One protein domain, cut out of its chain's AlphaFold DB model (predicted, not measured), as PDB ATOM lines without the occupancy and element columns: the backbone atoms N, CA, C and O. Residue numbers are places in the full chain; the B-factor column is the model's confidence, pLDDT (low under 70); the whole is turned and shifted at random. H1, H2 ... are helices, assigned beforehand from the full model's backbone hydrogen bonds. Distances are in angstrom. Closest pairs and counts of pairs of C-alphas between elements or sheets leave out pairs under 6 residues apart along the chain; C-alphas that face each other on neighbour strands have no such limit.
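AT A GLANCE: This is residues 2 to 55 of the 282 residues of the protein "Hypothetical protein" of Rotaria sp. Silwood2 (UniProt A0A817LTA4). Three helices make an open arrangement with few contacts: H1 and H2 are the two arms of a wide V, joined at its corner by a tight link, and H3 starts inside the V and runs out between the arms. The start of H3 packs on the later part of H1 and comes near H2, while the rest of H3 leads away from both, and the link of residues 31 to 39 loops from the far end of H2 back to H3. The printed part has 54 residues with three named helices, in the order H1, H2, H3, and no named strand; the class is all helix. It is only just compact, close to loose, with a radius of gyration of the C-alphas of 12.0 A, and the C-alphas span 35 by 25 by 16 A.

HOW THE PARTS SIT: H1, residues 4 to 15, and H2, residues 19 to 30, follow each other through a tight link of 3 residues and are apart. H3, residues 40 to 53, touches H1 with 5 pairs of C-alphas within 8 A. The closest C-alphas of the two are those of Lys 13 and Arg 41, 6.0 A apart. H1 touches H3 with residues 10 to 14 alone, and H3 touches H1 with residues 41 to 45 alone. H1 and H3 stand at a steep tilt of 59 degrees and run opposite ways. H2 and H3 are close but not clearly touching; their closest C-alphas, those of Ala 25 and Leu 42, are 7.8 A apart. They stand at a steep tilt of 60 degrees and run the same way. In H2 and H3 every O i to N i+4 pair is within hydrogen-bond range; in H1 7 of 8 are.

IN THESE COORDINATES: H1 runs from Arg 4, with its C-alpha at (200.427, 209.428, 326.032), to Glu 15, and is 16.8 A long from first to last C-alpha. H2 runs from Gln 19, with its C-alpha at (192.345, 213.007, 351.581), to Glu 30, and is 16.6 A long. H3, the longest helix with 14 residues, runs from Glu 40 to Gly 53, whose C-alpha is at (185.785, 219.733, 331.238), and is 19.4 A long.

THE WHOLE: The two C-alphas farthest apart are those of Arg 4 and Asn 31, at 35.2 A, and the first and last printed C-alphas, those of Val 2 and Asp 55, are 13.4 A apart. The printed part has no cut. The link from H2 to H3, 9 residues, is short but not tight. The mean pLDDT of the printed part is 72.0, and the model's confidence is low, under 70, at residues 2 to 7 and 32 to 38.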
ATOM      1  N   VAL A   2     196.378 215.573 324.162       47.97
ATOM      2  CA  VAL A   2     197.379 215.317 325.216       47.97
ATOM      3  C   VAL A   2     198.174 214.066 324.824       47.97
ATOM      4  O   VAL A   2     197.577 213.062 324.440       47.97
ATOM      5  N   SER A   3     199.507 214.121 324.841       51.88
ATOM      6  CA  SER A   3     200.342 212.971 324.470       51.88
ATOM      7  C   SER A   3     200.271 211.861 325.530       51.88
ATOM      8  O   SER A   3     200.102 212.128 326.720       51.88
ATOM      9  N   ARG A   4     200.447 210.593 325.120       54.59
ATOM     10  CA  ARG A   4     200.427 209.428 326.032       54.59
ATOM     11  C   ARG A   4     201.435 209.533 327.188       54.59
ATOM     12  O   ARG A   4     201.126 209.095 328.288       54.59
ATOM     13  N   SER A   5     202.608 210.128 326.965       57.69
ATOM     14  CA  SER A   5     203.629 210.311 328.011       57.69
ATOM     15  C   SER A   5     203.208 211.317 329.088       57.69
ATOM     16  O   SER A   5     203.521 211.148 330.266       57.69
ATOM     17  N   TYR A   6     202.445 212.340 328.702       65.25
ATOM     18  CA  TYR A   6     201.903 213.328 329.630       65.25
ATOM     19  C   TYR A   6     200.813 212.722 330.525       65.25
ATOM     20  O   TYR A   6     200.705 213.079 331.693       65.25
ATOM     21  N   PHE A   7     200.044 211.759 330.008       69.06
ATOM     22  CA  PHE A   7     199.011 211.066 330.778       69.06
ATOM     23  C   PHE A   7     199.594 210.215 331.917       69.06
ATOM     24  O   PHE A   7     199.129 210.337 333.043       69.06
ATOM     25  N   VAL A   8     200.639 209.418 331.658       72.94
ATOM     26  CA  VAL A   8     201.253 208.536 332.677       72.94
ATOM     27  C   VAL A   8     201.846 209.345 333.832       72.94
ATOM     28  O   VAL A   8     201.477 209.139 334.982       72.94
ATOM     29  N   SER A   9     202.671 210.347 333.517       75.19
ATOM     30  CA  SER A   9     203.262 211.236 334.533       75.19
ATOM     31  C   SER A   9     202.224 212.039 335.324       75.19
ATOM     32  O   SER A   9     202.457 212.418 336.470       75.19
ATOM     33  N   THR A  10     201.065 212.318 334.726       73.88
ATOM     34  CA  THR A  10     199.959 212.990 335.411       73.88
ATOM     35  C   THR A  10     199.173 212.026 336.296       73.88
ATOM     36  O   THR A  10     198.815 212.401 337.408       73.88
ATOM     37  N   ALA A  11     198.941 210.789 335.851       77.44
ATOM     38  CA  ALA A  11     198.261 209.761 336.634       77.44
ATOM     39  C   ALA A  11     199.025 209.435 337.927       77.44
ATOM     40  O   ALA A  11     198.418 209.438 338.991       77.44
ATOM     41  N   GLU A  12     200.352 209.295 337.860       79.56
ATOM     42  CA  GLU A  12     201.211 209.091 339.041       79.56
ATOM     43  C   GLU A  12     201.089 210.246 340.051       79.56
ATOM     44  O   GLU A  12     201.020 210.038 341.263       79.56
ATOM     45  N   LYS A  13     200.996 211.492 339.558       75.56
ATOM     46  CA  LYS A  13     200.785 212.675 340.409       75.56
ATOM     47  C   LYS A  13     199.400 212.689 341.060       75.56
ATOM     48  O   LYS A  13     199.269 213.261 342.140       75.56
ATOM     49  N   ILE A  14     198.393 212.102 340.408       74.19
ATOM     50  CA  ILE A  14     197.013 212.019 340.906       74.19
ATOM     51  C   ILE A  14     196.849 210.862 341.905       74.19
ATOM     52  O   ILE A  14     196.157 211.010 342.905       74.19
ATOM     53  N   GLU A  15     197.512 209.731 341.685       80.12
ATOM     54  CA  GLU A  15     197.462 208.579 342.596       80.12
ATOM     55  C   GLU A  15     198.013 208.915 343.991       80.12
ATOM     56  O   GLU A  15     197.541 208.406 345.001       80.12
ATOM     57  N   CYS A  16     198.963 209.850 344.058       79.31
ATOM     58  CA  CYS A  16     199.588 210.293 345.302       79.31
ATOM     59  C   CYS A  16     198.772 211.323 346.113       79.31
ATOM     60  O   CYS A  16     199.332 211.903 347.050       79.31
ATOM     61  N   PHE A  17     197.517 211.628 345.754       80.12
ATOM     62  CA  PHE A  17     196.715 212.597 346.512       80.12
ATOM     63  C   PHE A  17     196.289 212.048 347.869       80.12
ATOM     64  O   PHE A  17     195.762 210.945 347.989       80.12
ATOM     65  N   THR A  18     196.444 212.879 348.893       81.56
ATOM     66  CA  THR A  18     195.906 212.595 350.224       81.56
ATOM     67  C   THR A  18     194.491 213.155 350.378       81.56
ATOM     68  O   THR A  18     194.111 214.146 349.747       81.56
ATOM     69  N   GLN A  19     193.697 212.538 351.257       81.25
ATOM     70  CA  GLN A  19     192.345 213.007 351.581       81.25
ATOM     71  C   GLN A  19     192.345 214.462 352.081       81.25
ATOM     72  O   GLN A  19     191.470 215.245 351.701       81.25
ATOM     73  N   ASP A  20     193.353 214.845 352.867       81.62
ATOM     74  CA  ASP A  20     193.494 216.194 353.424       81.62
ATOM     75  C   ASP A  20     193.726 217.255 352.337       81.62
ATOM     76  O   ASP A  20     193.148 218.342 352.397       81.62
ATOM     77  N   GLU A  21     194.516 216.941 351.303       76.94
ATOM     78  CA  GLU A  21     194.745 217.840 350.164       76.94
ATOM     79  C   GLU A  21     193.459 218.094 349.370       76.94
ATOM     80  O   GLU A  21     193.194 219.231 348.966       76.94
ATOM     81  N   ILE A  22     192.635 217.059 349.182       79.06
ATOM     82  CA  ILE A  22     191.348 217.166 348.485       79.06
ATOM     83  C   ILE A  22     190.359 217.986 349.319       79.06
ATOM     84  O   ILE A  22     189.743 218.915 348.796       79.06
ATOM     85  N   GLN A  23     190.229 217.705 350.619       82.94
ATOM     86  CA  GLN A  23     189.340 218.477 351.493       82.94
ATOM     87  C   GLN A  23     189.760 219.945 351.592       82.94
ATOM     88  O   GLN A  23     188.915 220.844 351.558       82.94
ATOM     89  N   PHE A  24     191.063 220.211 351.652       77.62
ATOM     90  CA  PHE A  24     191.588 221.569 351.621       77.62
ATOM     91  C   PHE A  24     191.250 222.287 350.305       77.62
ATOM     92  O   PHE A  24     190.851 223.455 350.322       77.62
ATOM     93  N   ALA A  25     191.368 221.601 349.164       74.88
ATOM     94  CA  ALA A  25     190.985 222.145 347.865       74.88
ATOM     95  C   ALA A  25     189.485 222.478 347.798       74.88
ATOM     96  O   ALA A  25     189.129 223.595 347.419       74.88
ATOM     97  N   LEU A  26     188.618 221.559 348.235       77.88
ATOM     98  CA  LEU A  26     187.164 221.758 348.278       77.88
ATOM     99  C   LEU A  26     186.784 222.962 349.142       77.88
ATOM    100  O   LEU A  26     186.064 223.849 348.686       77.88
ATOM    101  N   LYS A  27     187.367 223.073 350.341       80.06
ATOM    102  CA  LYS A  27     187.124 224.201 351.247       80.06
ATOM    103  C   LYS A  27     187.551 225.541 350.639       80.06
ATOM    104  O   LYS A  27     186.907 226.560 350.881       80.06
ATOM    105  N   ASN A  28     188.625 225.580 349.848       72.00
ATOM    106  CA  ASN A  28     189.030 226.806 349.146       72.00
ATOM    107  C   ASN A  28     188.065 227.176 348.009       72.00
ATOM    108  O   ASN A  28     187.739 228.357 347.856       72.00
ATOM    109  N   ILE A  29     187.585 226.179 347.257       71.56
ATOM    110  CA  ILE A  29     186.593 226.356 346.186       71.56
ATOM    111  C   ILE A  29     185.275 226.893 346.763       71.56
ATOM    112  O   ILE A  29     184.769 227.906 346.277       71.56
ATOM    113  N   GLU A  30     184.761 226.283 347.835       72.31
ATOM    114  CA  GLU A  30     183.528 226.710 348.516       72.31
ATOM    115  C   GLU A  30     183.618 228.148 349.032       72.31
ATOM    116  O   GLU A  30     182.701 228.949 348.850       72.31
ATOM    117  N   ASN A  31     184.761 228.523 349.611       72.88
ATOM    118  CA  ASN A  31     184.970 229.867 350.143       72.88
ATOM    119  C   ASN A  31     185.189 230.941 349.058       72.88
ATOM    120  O   ASN A  31     185.474 232.090 349.406       72.88
ATOM    121  N   ARG A  32     185.116 230.596 347.758       62.84
ATOM    122  CA  ARG A  32     185.456 231.458 346.601       62.84
ATOM    123  C   ARG A  32     186.827 232.136 346.713       62.84
ATOM    124  O   ARG A  32     187.108 233.125 346.035       62.84
ATOM    125  N   ARG A  33     187.704 231.614 347.570       55.66
ATOM    126  CA  ARG A  33     189.056 232.124 347.765       55.66
ATOM    127  C   ARG A  33     189.961 231.324 346.850       55.66
ATOM    128  O   ARG A  33     190.501 230.300 347.249       55.66
ATOM    129  N   TYR A  34     190.183 231.835 345.642       53.34
ATOM    130  CA  TYR A  34     191.334 231.443 344.826       53.34
ATOM    131  C   TYR A  34     192.616 231.969 345.487       53.34
ATOM    132  O   TYR A  34     193.294 232.853 344.971       53.34
ATOM    133  N   LYS A  35     192.956 231.469 346.679       50.44
ATOM    134  CA  LYS A  35     194.348 231.527 347.111       50.44
ATOM    135  C   LYS A  35     195.091 230.568 346.198       50.44
ATOM    136  O   LYS A  35     194.690 229.415 346.082       50.44
ATOM    137  N   ALA A  36     196.143 231.055 345.546       52.09
ATOM    138  CA  ALA A  36     197.084 230.215 344.824       52.09
ATOM    139  C   ALA A  36     197.717 229.250 345.835       52.09
ATOM    140  O   ALA A  36     198.694 229.576 346.511       52.09
ATOM    141  N   VAL A  37     197.091 228.091 346.024       55.78
ATOM    142  CA  VAL A  37     197.689 227.000 346.772       55.78
ATOM    143  C   VAL A  37     198.865 226.565 345.920       55.78
ATOM    144  O   VAL A  37     198.680 226.103 344.803       55.78
ATOM    145  N   LYS A  38     200.083 226.755 346.421       63.22
ATOM    146  CA  LYS A  38     201.320 226.392 345.722       63.22
ATOM    147  C   LYS A  38     201.526 224.866 345.769       63.22
ATOM    148  O   LYS A  38     202.573 224.395 346.195       63.22
ATOM    149  N   ASN A  39     200.495 224.096 345.419       73.19
ATOM    150  CA  ASN A  39     200.534 222.644 345.305       73.19
ATOM    151  C   ASN A  39     200.496 222.298 343.815       73.19
ATOM    152  O   ASN A  39     199.444 222.299 343.179       73.19
ATOM    153  N   GLU A  40     201.672 221.999 343.268       76.38
ATOM    154  CA  GLU A  40     201.852 221.689 341.849       76.38
ATOM    155  C   GLU A  40     201.001 220.487 341.397       76.38
ATOM    156  O   GLU A  40     200.551 220.438 340.249       76.38
ATOM    157  N   ARG A  41     200.738 219.527 342.295       76.31
ATOM    158  CA  ARG A  41     199.896 218.359 341.999       76.31
ATOM    159  C   ARG A  41     198.443 218.784 341.849       76.31
ATOM    160  O   ARG A  41     197.822 218.447 340.844       76.31
ATOM    161  N   LEU A  42     197.928 219.580 342.791       75.50
ATOM    162  CA  LEU A  42     196.565 220.120 342.734       75.50
ATOM    163  C   LEU A  42     196.358 220.998 341.494       75.50
ATOM    164  O   LEU A  42     195.357 220.845 340.798       75.50
ATOM    165  N   ASP A  43     197.329 221.849 341.161       76.81
ATOM    166  CA  ASP A  43     197.294 222.650 339.934       76.81
ATOM    167  C   ASP A  43     197.278 221.771 338.679       76.81
ATOM    168  O   ASP A  43     196.570 222.069 337.716       76.81
ATOM    169  N   THR A  44     198.047 220.679 338.674       79.56
ATOM    170  CA  THR A  44     198.057 219.713 337.567       79.56
ATOM    171  C   THR A  44     196.693 219.034 337.427       79.56
ATOM    172  O   THR A  44     196.164 218.968 336.317       79.56
ATOM    173  N   LEU A  45     196.084 218.604 338.536       78.12
ATOM    174  CA  LEU A  45     194.746 218.010 338.553       78.12
ATOM    175  C   LEU A  45     193.684 218.995 338.051       78.12
ATOM    176  O   LEU A  45     192.918 218.662 337.149       78.12
ATOM    177  N   LEU A  46     193.657 220.223 338.575       76.81
ATOM    178  CA  LEU A  46     192.704 221.252 338.151       76.81
ATOM    179  C   LEU A  46     192.873 221.606 336.670       76.81
ATOM    180  O   LEU A  46     191.879 221.789 335.968       76.81
ATOM    181  N   LYS A  47     194.113 221.644 336.165       78.12
ATOM    182  CA  LYS A  47     194.386 221.798 334.729       78.12
ATOM    183  C   LYS A  47     193.829 220.631 333.921       78.12
ATOM    184  O   LYS A  47     193.213 220.883 332.892       78.12
ATOM    185  N   GLN A  48     193.985 219.383 334.370       78.62
ATOM    186  CA  GLN A  48     193.381 218.236 333.682       78.62
ATOM    187  C   GLN A  48     191.858 218.320 333.675       78.62
ATOM    188  O   GLN A  48     191.254 218.211 332.613       78.62
ATOM    189  N   ILE A  49     191.238 218.590 334.826       77.12
ATOM    190  CA  ILE A  49     189.787 218.794 334.923       77.12
ATOM    191  C   ILE A  49     189.348 219.909 333.974       77.12
ATOM    192  O   ILE A  49     188.310 219.794 333.334       77.12
ATOM    193  N   HIS A  50     190.145 220.969 333.827       75.25
ATOM    194  CA  HIS A  50     189.844 222.034 332.882       75.25
ATOM    195  C   HIS A  50     189.919 221.565 331.420       75.25
ATOM    196  O   HIS A  50     189.038 221.887 330.626       75.25
ATOM    197  N   VAL A  51     190.946 220.788 331.068       79.31
ATOM    198  CA  VAL A  51     191.122 220.231 329.720       79.31
ATOM    199  C   VAL A  51     189.969 219.293 329.360       79.31
ATOM    200  O   VAL A  51     189.352 219.476 328.316       79.31
ATOM    201  N   PHE A  52     189.635 218.339 330.232       78.31
ATOM    202  CA  PHE A  52     188.541 217.389 329.995       78.31
ATOM    203  C   PHE A  52     187.162 218.024 330.145       78.31
ATOM    204  O   PHE A  52     186.219 217.639 329.459       78.31
ATOM    205  N   GLY A  53     187.036 219.028 331.010       75.06
ATOM    206  CA  GLY A  53     185.785 219.733 331.238       75.06
ATOM    207  C   GLY A  53     185.223 220.327 329.952       75.06
ATOM    208  O   GLY A  53     184.010 220.360 329.797       75.06
ATOM    209  N   GLY A  54     186.063 220.743 329.000       71.62
ATOM    210  CA  GLY A  54     185.601 221.249 327.704       71.62
ATOM    211  C   GLY A  54     184.721 220.259 326.929       71.62
ATOM    212  O   GLY A  54     183.751 220.686 326.303       71.62
ATOM    213  N   ASP A  55     185.022 218.963 327.034       72.88
ATOM    214  CA  ASP A  55     184.290 217.875 326.371       72.88
ATOM    215  C   ASP A  55     183.079 217.396 327.190       72.88
ATOM    216  O   ASP A  55     182.163 216.763 326.658       72.88
TER     217      ASP A  55